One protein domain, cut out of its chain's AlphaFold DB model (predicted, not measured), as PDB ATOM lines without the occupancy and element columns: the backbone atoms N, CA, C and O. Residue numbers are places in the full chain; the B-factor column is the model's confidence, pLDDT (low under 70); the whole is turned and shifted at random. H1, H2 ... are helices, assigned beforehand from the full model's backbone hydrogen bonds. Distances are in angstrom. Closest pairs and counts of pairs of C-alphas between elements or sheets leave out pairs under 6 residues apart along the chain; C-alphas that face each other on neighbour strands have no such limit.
ATOM      1  N   ASN A  97      93.945 123.831  56.444       72.56
ATOM      2  CA  ASN A  97      92.879 124.292  55.566       72.56
ATOM      3  C   ASN A  97      92.304 123.117  54.782       72.56
ATOM      4  O   ASN A  97      93.002 122.505  53.963       72.56
ATOM      5  N   CYS A  98      91.025 122.820  55.009       79.12
ATOM      6  CA  CYS A  98      90.308 121.809  54.248       79.12
ATOM      7  C   CYS A  98      90.066 122.297  52.817       79.12
ATOM      8  O   CYS A  98      89.373 123.281  52.600       79.12
ATOM      9  N   GLU A  99      90.579 121.591  51.812       77.75
ATOM     10  CA  GLU A  99      90.368 121.974  50.404       77.75
ATOM     11  C   GLU A  99      88.958 121.639  49.895       77.75
ATOM     12  O   GLU A  99      88.565 122.099  48.827       77.75
ATOM     13  N   VAL A 100      88.187 120.859  50.663       80.25
ATOM     14  CA  VAL A 100      86.806 120.489  50.324       80.25
ATOM     15  C   VAL A 100      85.821 121.597  50.708       80.25
ATOM     16  O   VAL A 100      84.891 121.867  49.955       80.25
ATOM     17  N   CYS A 101      86.011 122.248  51.861       85.31
ATOM     18  CA  CYS A 101      85.069 123.252  52.375       85.31
ATOM     19  C   CYS A 101      85.706 124.570  52.839       85.31
ATOM     20  O   CYS A 101      84.985 125.491  53.212       85.31
ATOM     21  N   GLY A 102      87.034 124.677  52.824       77.94
ATOM     22  CA  GLY A 102      87.772 125.860  53.264       77.94
ATOM     23  C   GLY A 102      87.873 126.028  54.781       77.94
ATOM     24  O   GLY A 102      88.396 127.045  55.218       77.94
ATOM     25  N   LEU A 103      87.382 125.074  55.586       80.88
ATOM     26  CA  LEU A 103      87.452 125.173  57.043       80.88
ATOM     27  C   LEU A 103      88.908 125.147  57.518       80.88
ATOM     28  O   LEU A 103      89.678 124.259  57.142       80.88
ATOM     29  N   GLU A 104      89.238 126.104  58.374       78.38
ATOM     30  CA  GLU A 104      90.517 126.193  59.061       78.38
ATOM     31  C   GLU A 104      90.445 125.400  60.372       78.38
ATOM     32  O   GLU A 104      89.542 125.596  61.187       78.38
ATOM     33  N   CYS A 105      91.376 124.472  60.585       73.50
ATOM     34  CA  CYS A 105      91.521 123.739  61.843       73.50
ATOM     35  C   CYS A 105      92.901 124.014  62.439       73.50
ATOM     36  O   CYS A 105      93.893 124.032  61.721       73.50
ATOM     37  N   HIS A 106      92.978 124.201  63.755       69.50
ATOM     38  CA  HIS A 106      94.227 124.581  64.429       69.50
ATOM     39  C   HIS A 106      95.010 123.397  65.008       69.50
ATOM     40  O   HIS A 106      96.100 123.579  65.544       69.50
ATOM     41  N   ASP A 107      94.470 122.185  64.900       65.62
ATOM     42  CA  ASP A 107      95.137 120.969  65.332       65.62
ATOM     43  C   ASP A 107      94.795 119.792  64.406       65.62
ATOM     44  O   ASP A 107      93.777 119.776  63.703       65.62
ATOM     45  N   LEU A 108      95.688 118.802  64.396       71.94
ATOM     46  CA  LEU A 108      95.617 117.687  63.462       71.94
ATOM     47  C   LEU A 108      94.475 116.715  63.776       71.94
ATOM     48  O   LEU A 108      93.919 116.107  62.866       71.94
ATOM     49  N   THR A 109      94.130 116.547  65.048       71.31
ATOM     50  CA  THR A 109      93.089 115.609  65.486       71.31
ATOM     51  C   THR A 109      91.715 116.114  65.062       71.31
ATOM     52  O   THR A 109      90.933 115.376  64.461       71.31
ATOM     53  N   THR A 110      91.456 117.399  65.290       78.50
ATOM     54  CA  THR A 110      90.276 118.130  64.841       78.50
ATOM     55  C   THR A 110      90.202 118.128  63.321       78.50
ATOM     56  O   THR A 110      89.133 117.882  62.764       78.50
ATOM     57  N   PHE A 111      91.335 118.281  62.632       82.12
ATOM     58  CA  PHE A 111      91.373 118.184  61.177       82.12
ATOM     59  C   PHE A 111      91.071 116.769  60.649       82.12
ATOM     60  O   PHE A 111      90.259 116.623  59.739       82.12
ATOM     61  N   LYS A 112      91.652 115.709  61.231       80.88
ATOM     62  CA  LYS A 112      91.333 114.309  60.883       80.88
ATOM     63  C   LYS A 112      89.843 114.019  61.097       80.88
ATOM     64  O   LYS A 112      89.195 113.486  60.203       80.88
ATOM     65  N   SER A 113      89.297 114.416  62.247       84.00
ATOM     66  CA  SER A 113      87.875 114.255  62.581       84.00
ATOM     67  C   SER A 113      86.972 115.001  61.592       84.00
ATOM     68  O   SER A 113      85.999 114.453  61.073       84.00
ATOM     69  N   HIS A 114      87.354 116.228  61.233       87.31
ATOM     70  CA  HIS A 114      86.685 117.002  60.199       87.31
ATOM     71  C   HIS A 114      86.703 116.287  58.837       87.31
ATOM     72  O   HIS A 114      85.661 116.180  58.187       87.31
ATOM     73  N   LEU A 115      87.839 115.723  58.414       84.44
ATOM     74  CA  LEU A 115      87.924 114.947  57.172       84.44
ATOM     75  C   LEU A 115      87.053 113.685  57.208       84.44
ATOM     76  O   LEU A 115      86.420 113.366  56.201       84.44
ATOM     77  N   CYS A 116      86.934 113.010  58.355       88.62
ATOM     78  CA  CYS A 116      86.021 111.874  58.507       88.62
ATOM     79  C   CYS A 116      84.565 112.246  58.188       88.62
ATOM     80  O   CYS A 116      83.826 111.406  57.682       88.62
ATOM     81  N   SER A 117      84.153 113.504  58.401       88.56
ATOM     82  CA  SER A 117      82.809 113.965  58.023       88.56
ATOM     83  C   SER A 117      82.608 114.067  56.503       88.56
ATOM     84  O   SER A 117      81.531 113.737  56.006       88.56
ATOM     85  N   HIS A 118      83.646 114.450  55.752       87.75
ATOM     86  CA  HIS A 118      83.607 114.532  54.289       87.75
ATOM     87  C   HIS A 118      83.673 113.156  53.626       87.75
ATOM     88  O   HIS A 118      82.986 112.912  52.637       87.75
ATOM     89  N   PHE A 119      84.479 112.253  54.183       87.12
ATOM     90  CA  PHE A 119      84.766 110.944  53.596       87.12
ATOM     91  C   PHE A 119      84.082 109.791  54.340       87.12
ATOM     92  O   PHE A 119      84.494 108.644  54.206       87.12
ATOM     93  N   LYS A 120      83.012 110.066  55.105       87.38
ATOM     94  CA  LYS A 120      82.309 109.057  55.916       87.38
ATOM     95  C   LYS A 120      81.853 107.852  55.093       87.38
ATOM     96  O   LYS A 120      82.028 106.724  55.529       87.38
ATOM     97  N   GLN A 121      81.259 108.077  53.920       87.12
ATOM     98  CA  GLN A 121      80.774 106.983  53.069       87.12
ATOM     99  C   GLN A 121      81.921 106.089  52.595       87.12
ATOM    100  O   GLN A 121      81.832 104.871  52.689       87.12
ATOM    101  N   GLU A 122      83.025 106.697  52.171       87.19
ATOM    102  CA  GLU A 122      84.208 105.974  51.716       87.19
ATOM    103  C   GLU A 122      84.923 105.243  52.867       87.19
ATOM    104  O   GLU A 122      85.370 104.113  52.698       87.19
ATOM    105  N   LEU A 123      84.949 105.823  54.073       84.81
ATOM    106  CA  LEU A 123      85.408 105.136  55.287       84.81
ATOM    107  C   LEU A 123      84.532 103.922  55.610       84.81
ATOM    108  O   LEU A 123      85.053 102.844  55.879       84.81
ATOM    109  N   MET A 124      83.208 104.067  55.540       85.69
ATOM    110  CA  MET A 124      82.283 102.955  55.774       85.69
ATOM    111  C   MET A 124      82.380 101.867  54.695       85.69
ATOM    112  O   MET A 124      82.101 100.711  54.991       85.69
ATOM    113  N   ASN A 125      82.819 102.190  53.475       84.75
ATOM    114  CA  ASN A 125      83.110 101.184  52.448       84.75
ATOM    115  C   ASN A 125      84.340 100.335  52.808       84.75
ATOM    116  O   ASN A 125      84.368  99.146  52.497       84.75
ATOM    117  N   VAL A 126      85.340 100.933  53.467       79.56
ATOM    118  CA  VAL A 126      86.552 100.239  53.933       79.56
ATOM    119  C   VAL A 126      86.279  99.419  55.195       79.56
ATOM    120  O   VAL A 126      86.750  98.291  55.298       79.56
ATOM    121  N   ILE A 127      85.508  99.971  56.136       79.12
ATOM    122  CA  ILE A 127      85.137  99.309  57.398       79.12
ATOM    123  C   ILE A 127      84.094  98.205  57.151       79.12
ATOM    124  O   ILE A 127      84.088  97.187  57.832       79.12
ATOM    125  N   GLY A 128      83.226  98.385  56.154       72.44
ATOM    126  CA  GLY A 128      82.065  97.536  55.906       72.44
ATOM    127  C   GLY A 128      80.807  98.050  56.616       72.44
ATOM    128  O   GLY A 128      80.862  98.739  57.634       72.44
ATOM    129  N   SER A 129      79.633  97.722  56.070       62.91
ATOM    130  CA  SER A 129      78.344  98.271  56.521       62.91
ATOM    131  C   SER A 129      77.739  97.597  57.761       62.91
ATOM    132  O   SER A 129      76.696  98.050  58.219       62.91
ATOM    133  N   ASP A 130      78.352  96.527  58.275       61.25
ATOM    134  CA  ASP A 130      77.748  95.616  59.269       61.25
ATOM    135  C   ASP A 130      78.598  95.445  60.543       61.25
ATOM    136  O   ASP A 130      78.416  94.503  61.315       61.25
ATOM    137  N   VAL A 131      79.555  96.350  60.768       67.44
ATOM    138  CA  VAL A 131      80.501  96.253  61.884       67.44
ATOM    139  C   VAL A 131      80.108  97.252  62.971       67.44
ATOM    140  O   VAL A 131      80.115  98.458  62.743       67.44
ATOM    141  N   SER A 132      79.733  96.759  64.157       74.94
ATOM    142  CA  SER A 132      79.502  97.598  65.348       74.94
ATOM    143  C   SER A 132      80.780  97.841  66.147       74.94
ATOM    144  O   SER A 132      80.803  98.681  67.042       74.94
ATOM    145  N   ARG A 133      81.849  97.102  65.846       79.00
ATOM    146  CA  ARG A 133      83.101  97.081  66.604       79.00
ATOM    147  C   ARG A 133      84.264  97.495  65.716       79.00
ATOM    148  O   ARG A 133      84.240  97.272  64.516       79.00
ATOM    149  N   CYS A 134      85.287  98.093  66.303       78.25
ATOM    150  CA  CYS A 134      86.532  98.340  65.590       78.25
ATOM    151  C   CYS A 134      87.345  97.040  65.499       78.25
ATOM    152  O   CYS A 134      87.633  96.442  66.534       78.25
ATOM    153  N   ASP A 135      87.737  96.613  64.299       76.31
ATOM    154  CA  ASP A 135      88.531  95.388  64.109       76.31
ATOM    155  C   ASP A 135      89.974  95.530  64.627       76.31
ATOM    156  O   ASP A 135      90.562  94.555  65.094       76.31
ATOM    157  N   ASP A 136      90.520  96.750  64.614       72.06
ATOM    158  CA  ASP A 136      91.900  97.026  65.029       72.06
ATOM    159  C   ASP A 136      92.074  97.063  66.560       72.06
ATOM    160  O   ASP A 136      93.129  96.685  67.071       72.06
ATOM    161  N   CYS A 137      91.062  97.512  67.318       74.69
ATOM    162  CA  CYS A 137      91.152  97.649  68.784       74.69
ATOM    163  C   CYS A 137      90.003  97.012  69.588       74.69
ATOM    164  O   CYS A 137      90.039  97.009  70.818       74.69
ATOM    165  N   GLY A 138      88.983  96.458  68.932       76.00
ATOM    166  CA  GLY A 138      87.898  95.693  69.557       76.00
ATOM    167  C   GLY A 138      86.818  96.502  70.288       76.00
ATOM    168  O   GLY A 138      85.883  95.888  70.826       76.00
ATOM    169  N   ILE A 139      86.923  97.839  70.314       78.50
ATOM    170  CA  ILE A 139      85.956  98.755  70.948       78.50
ATOM    171  C   ILE A 139      84.601  98.659  70.235       78.50
ATOM    172  O   ILE A 139      84.548  98.676  69.008       78.50
ATOM    173  N   ASP A 140      83.514  98.558  71.005       81.00
ATOM    174  CA  ASP A 140      82.140  98.471  70.497       81.00
ATOM    175  C   ASP A 140      81.463  99.849  70.493       81.00
ATOM    176  O   ASP A 140      81.417 100.538  71.512       81.00
ATOM    177  N   PHE A 141      80.933 100.229  69.336       83.25
ATOM    178  CA  PHE A 141      80.194 101.464  69.077       83.25
ATOM    179  C   PHE A 141      78.685 101.204  68.922       83.25
ATOM    180  O   PHE A 141      77.902 102.139  68.732       83.25
ATOM    181  N   GLY A 142      78.243  99.945  69.013       84.69
ATOM    182  CA  GLY A 142      76.839  99.566  68.901       84.69
ATOM    183  C   GLY A 142      76.240  99.972  67.552       84.69
ATOM    184  O   GLY A 142      76.576  99.415  66.514       84.69
ATOM    185  N   THR A 143      75.323 100.942  67.559       82.75
ATOM    186  CA  THR A 143      74.678 101.449  66.329       82.75
ATOM    187  C   THR A 143      75.299 102.747  65.806       82.75
ATOM    188  O   THR A 143      74.893 103.244  64.752       82.75
ATOM    189  N   ASP A 144      76.291 103.306  66.508       83.62
ATOM    190  CA  ASP A 144      76.911 104.573  66.133       83.62
ATOM    191  C   ASP A 144      77.986 104.394  65.051       83.62
ATOM    192  O   ASP A 144      79.194 104.440  65.287       83.62
ATOM    193  N   SER A 145      77.512 104.253  63.814       83.94
ATOM    194  CA  SER A 145      78.365 104.233  62.618       83.94
ATOM    195  C   SER A 145      79.191 105.513  62.432       83.94
ATOM    196  O   SER A 145      80.213 105.491  61.752       83.94
ATOM    197  N   THR A 146      78.769 106.649  63.000       84.75
ATOM    198  CA  THR A 146      79.512 107.914  62.883       84.75
ATOM    199  C   THR A 146      80.687 107.939  63.845       84.75
ATOM    200  O   THR A 146      81.796 108.296  63.444       84.75
ATOM    201  N   GLY A 147      80.448 107.529  65.091       84.12
ATOM    202  CA  GLY A 147      81.477 107.340  66.103       84.12
ATOM    203  C   GLY A 147      82.510 106.313  65.660       84.12
ATOM    204  O   GLY A 147      83.701 106.608  65.720       84.12
ATOM    205  N   LEU A 148      82.071 105.178  65.101       84.12
ATOM    206  CA  LEU A 148      82.974 104.166  64.548       84.12
ATOM    207  C   LEU A 148      83.815 104.713  63.386       84.12
ATOM    208  O   LEU A 148      85.038 104.596  63.414       84.12
ATOM    209  N   ALA A 149      83.197 105.359  62.389       85.62
ATOM    210  CA  ALA A 149      83.924 105.928  61.249       85.62
ATOM    211  C   ALA A 149      84.946 106.989  61.681       85.62
ATOM    212  O   ALA A 149      86.065 107.024  61.171       85.62
ATOM    213  N   THR A 150      84.575 107.839  62.643       84.75
ATOM    214  CA  THR A 150      85.477 108.857  63.187       84.75
ATOM    215  C   THR A 150      86.614 108.196  63.953       84.75
ATOM    216  O   THR A 150      87.765 108.490  63.663       84.75
ATOM    217  N   HIS A 151      86.318 107.249  64.847       81.12
ATOM    218  CA  HIS A 151      87.317 106.510  65.614       81.12
ATOM    219  C   HIS A 151      88.326 105.791  64.715       81.12
ATOM    220  O   HIS A 151      89.524 105.960  64.920       81.12
ATOM    221  N   VAL A 152      87.867 105.029  63.720       77.00
ATOM    222  CA  VAL A 152      88.750 104.300  62.796       77.00
ATOM    223  C   VAL A 152      89.550 105.279  61.938       77.00
ATOM    224  O   VAL A 152      90.764 105.141  61.789       77.00
ATOM    225  N   GLY A 153      88.899 106.330  61.436       74.94
ATOM    226  CA  GLY A 153      89.556 107.360  60.642       74.94
ATOM    227  C   GLY A 153      90.624 108.145  61.411       74.94
ATOM    228  O   GLY A 153      91.667 108.443  60.835       74.94
ATOM    229  N   THR A 154      90.412 108.458  62.695       76.75
ATOM    230  CA  THR A 154      91.327 109.294  63.496       76.75
ATOM    231  C   THR A 154      92.326 108.504  64.336       76.75
ATOM    232  O   THR A 154      93.480 108.907  64.429       76.75
ATOM    233  N   THR A 155      91.886 107.426  64.989       74.94
ATOM    234  CA  THR A 155      92.681 106.640  65.957       74.94
ATOM    235  C   THR A 155      93.594 105.647  65.250       74.94
ATOM    236  O   THR A 155      94.708 105.411  65.703       74.94
ATOM    237  N   HIS A 156      93.129 105.097  64.126       76.62
ATOM    238  CA  HIS A 156      93.876 104.145  63.302       76.62
ATOM    239  C   HIS A 156      94.364 104.760  61.986       76.62
ATOM    240  O   HIS A 156      94.892 104.058  61.129       76.62
ATOM    241  N   ASP A 157      94.199 106.076  61.816       76.44
ATOM    242  CA  ASP A 157      94.693 106.836  60.663       76.44
ATOM    243  C   ASP A 157      94.172 106.364  59.294       76.44
ATOM    244  O   ASP A 157      94.687 106.757  58.242       76.44
ATOM    245  N   VAL A 158      93.082 105.588  59.282       77.81
ATOM    246  CA  VAL A 158      92.484 105.024  58.063       77.81
ATOM    247  C   VAL A 158      91.981 106.119  57.120       77.81
ATOM    248  O   VAL A 158      91.943 105.913  55.907       77.81
ATOM    249  N   ILE A 159      91.693 107.323  57.634       82.12
ATOM    250  CA  ILE A 159      91.323 108.484  56.814       82.12
ATOM    251  C   ILE A 159      92.362 108.777  55.718       82.12
ATOM    252  O   ILE A 159      91.993 109.164  54.613       82.12
ATOM    253  N   PHE A 160      93.652 108.508  55.951       81.31
ATOM    254  CA  PHE A 160      94.713 108.744  54.962       81.31
ATOM    255  C   PHE A 160      94.708 107.792  53.779       81.31
ATOM    256  O   PHE A 160      95.282 108.119  52.740       81.31
ATOM    257  N   ASN A 161      94.036 106.656  53.915       80.62
ATOM    258  CA  ASN A 161      93.876 105.692  52.833       80.62
ATOM    259  C   ASN A 161      92.699 106.052  51.920       80.62
ATOM    260  O   ASN A 161      92.596 105.525  50.816       80.62
ATOM    261  N   VAL A 162      91.818 106.944  52.383       80.06
ATOM    262  CA  VAL A 162      90.535 107.246  51.744       80.06
ATOM    263  C   VAL A 162      90.517 108.635  51.095       80.06
ATOM    264  O   VAL A 162      89.825 108.854  50.102       80.06
ATOM    265  N   ILE A 163      91.291 109.587  51.620       82.75
ATOM    266  CA  ILE A 163      91.338 110.946  51.071       82.75
ATOM    267  C   ILE A 163      92.099 111.037  49.730       82.75
ATOM    268  O   ILE A 163      93.029 110.268  49.478       82.75
ATOM    269  N   PRO A 164      91.785 112.035  48.879       76.94
ATOM    270  CA  PRO A 164      92.494 112.273  47.623       76.94
ATOM    271  C   PRO A 164      93.996 112.524  47.811       76.94
ATOM    272  O   PRO A 164      94.413 113.203  48.750       76.94
ATOM    273  N   ALA A 165      94.814 112.074  46.852       71.25
ATOM    274  CA  ALA A 165      96.279 112.147  46.919       71.25
ATOM    275  C   ALA A 165      96.843 113.567  47.127       71.25
ATOM    276  O   ALA A 165      97.853 113.730  47.808       71.25
ATOM    277  N   ASN A 166      96.191 114.598  46.579       69.25
ATOM    278  CA  ASN A 166      96.596 115.996  46.775       69.25
ATOM    279  C   ASN A 166      96.425 116.430  48.236       69.25
ATOM    280  O   ASN A 166      97.343 117.001  48.829       69.25
ATOM    281  N   LEU A 167      95.287 116.070  48.836       71.94
ATOM    282  CA  LEU A 167      94.998 116.338  50.238       71.94
ATOM    283  C   LEU A 167      95.922 115.509  51.137       71.94
ATOM    284  O   LEU A 167      96.506 116.046  52.068       71.94
ATOM    285  N   LEU A 168      96.164 114.241  50.792       71.94
ATOM    286  CA  LEU A 168      97.121 113.381  51.485       71.94
ATOM    287  C   LEU A 168      98.549 113.935  51.446       71.94
ATOM    288  O   LEU A 168      99.241 113.897  52.456       71.94
ATOM    289  N   LYS A 169      99.006 114.460  50.304       64.69
ATOM    290  CA  LYS A 169     100.339 115.062  50.157       64.69
ATOM    291  C   LYS A 169     100.489 116.302  51.035       64.69
ATOM    292  O   LYS A 169     101.514 116.454  51.691       64.69
ATOM    293  N   LYS A 170      99.465 117.156  51.081       65.12
ATOM    294  CA  LYS A 170      99.439 118.351  51.932       65.12
ATOM    295  C   LYS A 170      99.410 117.982  53.408       65.12
ATOM    296  O   LYS A 170     100.215 118.475  54.180       65.12
ATOM    297  N   VAL A 171      98.551 117.043  53.781       65.62
ATOM    298  CA  VAL A 171      98.444 116.535  55.146       65.62
ATOM    299  C   VAL A 171      99.736 115.864  55.599       65.62
ATOM    300  O   VAL A 171     100.216 116.169  56.679       65.62
ATOM    301  N   LYS A 172     100.366 115.042  54.752       63.41
ATOM    302  CA  LYS A 172     101.699 114.485  55.013       63.41
ATOM    303  C   LYS A 172     102.753 115.577  55.135       63.41
ATOM    304  O   LYS A 172     103.555 115.495  56.045       63.41
ATOM    305  N   SER A 173     102.727 116.611  54.296       56.22
ATOM    306  CA  SER A 173     103.632 117.766  54.406       56.22
ATOM    307  C   SER A 173     103.439 118.563  55.703       56.22
ATOM    308  O   SER A 173     104.410 119.120  56.195       56.22
ATOM    309  N   LEU A 174     102.214 118.612  56.242       58.59
ATOM    310  CA  LEU A 174     101.865 119.289  57.500       58.59
ATOM    311  C   LEU A 174     102.079 118.388  58.742       58.59
ATOM    312  O   LEU A 174     102.251 118.865  59.858       58.59
ATOM    313  N   MET A 175     102.065 117.062  58.572       54.75
ATOM    314  CA  MET A 175     102.433 116.075  59.605       54.75
ATOM    315  C   MET A 175     103.937 115.858  59.707       54.75
ATOM    316  O   MET A 175     104.437 115.574  60.787       54.75
ATOM    317  N   MET A 176     104.628 115.989  58.576       47.19
ATOM    318  CA  MET A 176     106.083 115.996  58.435       47.19
ATOM    319  C   MET A 176     106.678 117.368  58.777       47.19
ATOM    320  O   MET A 176     107.809 117.646  58.389       47.19
ATOM    321  N   GLU A 177     105.923 118.241  59.451       48.34
ATOM    322  CA  GLU A 177     106.420 119.540  59.891       48.34
ATOM    323  C   GLU A 177     107.608 119.325  60.821       48.34
ATOM    324  O   GLU A 177     107.472 118.860  61.954       48.34
TER     325      GLU A 177
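This is residues 97 to 177 of the 429 residues of the protein "KRAB" of Lepeophtheirus salmonis (UniProt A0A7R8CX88). Two helices, H1 and H3, packed together and running opposite ways, make the core of an elongated body, with H2 packed across H3 and the short H4 close by. H5 lies at one end of the long axis, loosely joined to the rest, and the long loop of residues 128 to 144 makes the other end. The printed part has 81 residues and five named helices, in the order H1, H2, H3, H4, H5, with no named strand; its class is all helix. It is compact, with a radius of gyration of the C-alphas of 12.7 A, and spans 34 by 21 by 20 A.

After residues 97 to 107 comes H1, residues 108 to 118. H2, residues 120 to 127, is close to H1 but not clearly touching, about perpendicular at 83 degrees; the closest C-alphas, of Cys 116 and Leu 123, are 7.5 A apart. H3, residues 145 to 155, touches H1, the closest C-alphas being those of Cys 116 and Thr 150 at 5.6 A. H1 and H3 run opposite ways at a steep tilt of 37 degrees, only just past shallow. H3 also touches H2, about perpendicular at 75 degrees, with the C-alphas of Leu 123 and Ala 149 closest at 6.2 A. H4, residues 159 to 162, only just touches H1, closest at the C-alphas of Cys 116 and Ile 159, 6.5 A, and only just touches H2, closest at those of Glu 122 and Val 162, 6.5 A, with 3 pairs of C-alphas within 8 A in each case. H3 and H4 only just touch, with 3 such pairs, and only at the corner by their link; the C-alphas of Gly 153 and Ile 159 are closest at 4.4 A. H5, residues 165 to 175, is close to H4 but not clearly touching, with the C-alphas of Phe 160 and Leu 168 closest at 6.3 A. H5 is also close to H1 but not clearly touching, closest at the C-alphas of Leu 108 and Met 175, 8.0 A, with a shallow tilt of 18 degrees, opposite ways. H5 is apart from H2 and H3. In H2, H3 and H5 every O i to N i+4 pair is within hydrogen-bond range, in H1 6 of 7 are, and H4 is too short for such a pair.

H1 starts at C-alpha 108, (95.617, 117.687, 63.462), and is 15.4 A long. H2 measures 10.3 A, H3 14.9 A and H4 5.3 A from first to last C-alpha. H5 is 14.6 A long and ends at C-alpha 175, (102.433, 116.075, 59.605).

The C-alphas farthest apart, of Asp 130 and Glu 177, are 37.3 A apart. The printed part has no cut. The link from H2 to H3, 17 residues, is long; the other three links are tight. The mean pLDDT of the printed part is 76.7, with residues 106 to 107, 129 to 131, 166 and 169 to 177 under 70.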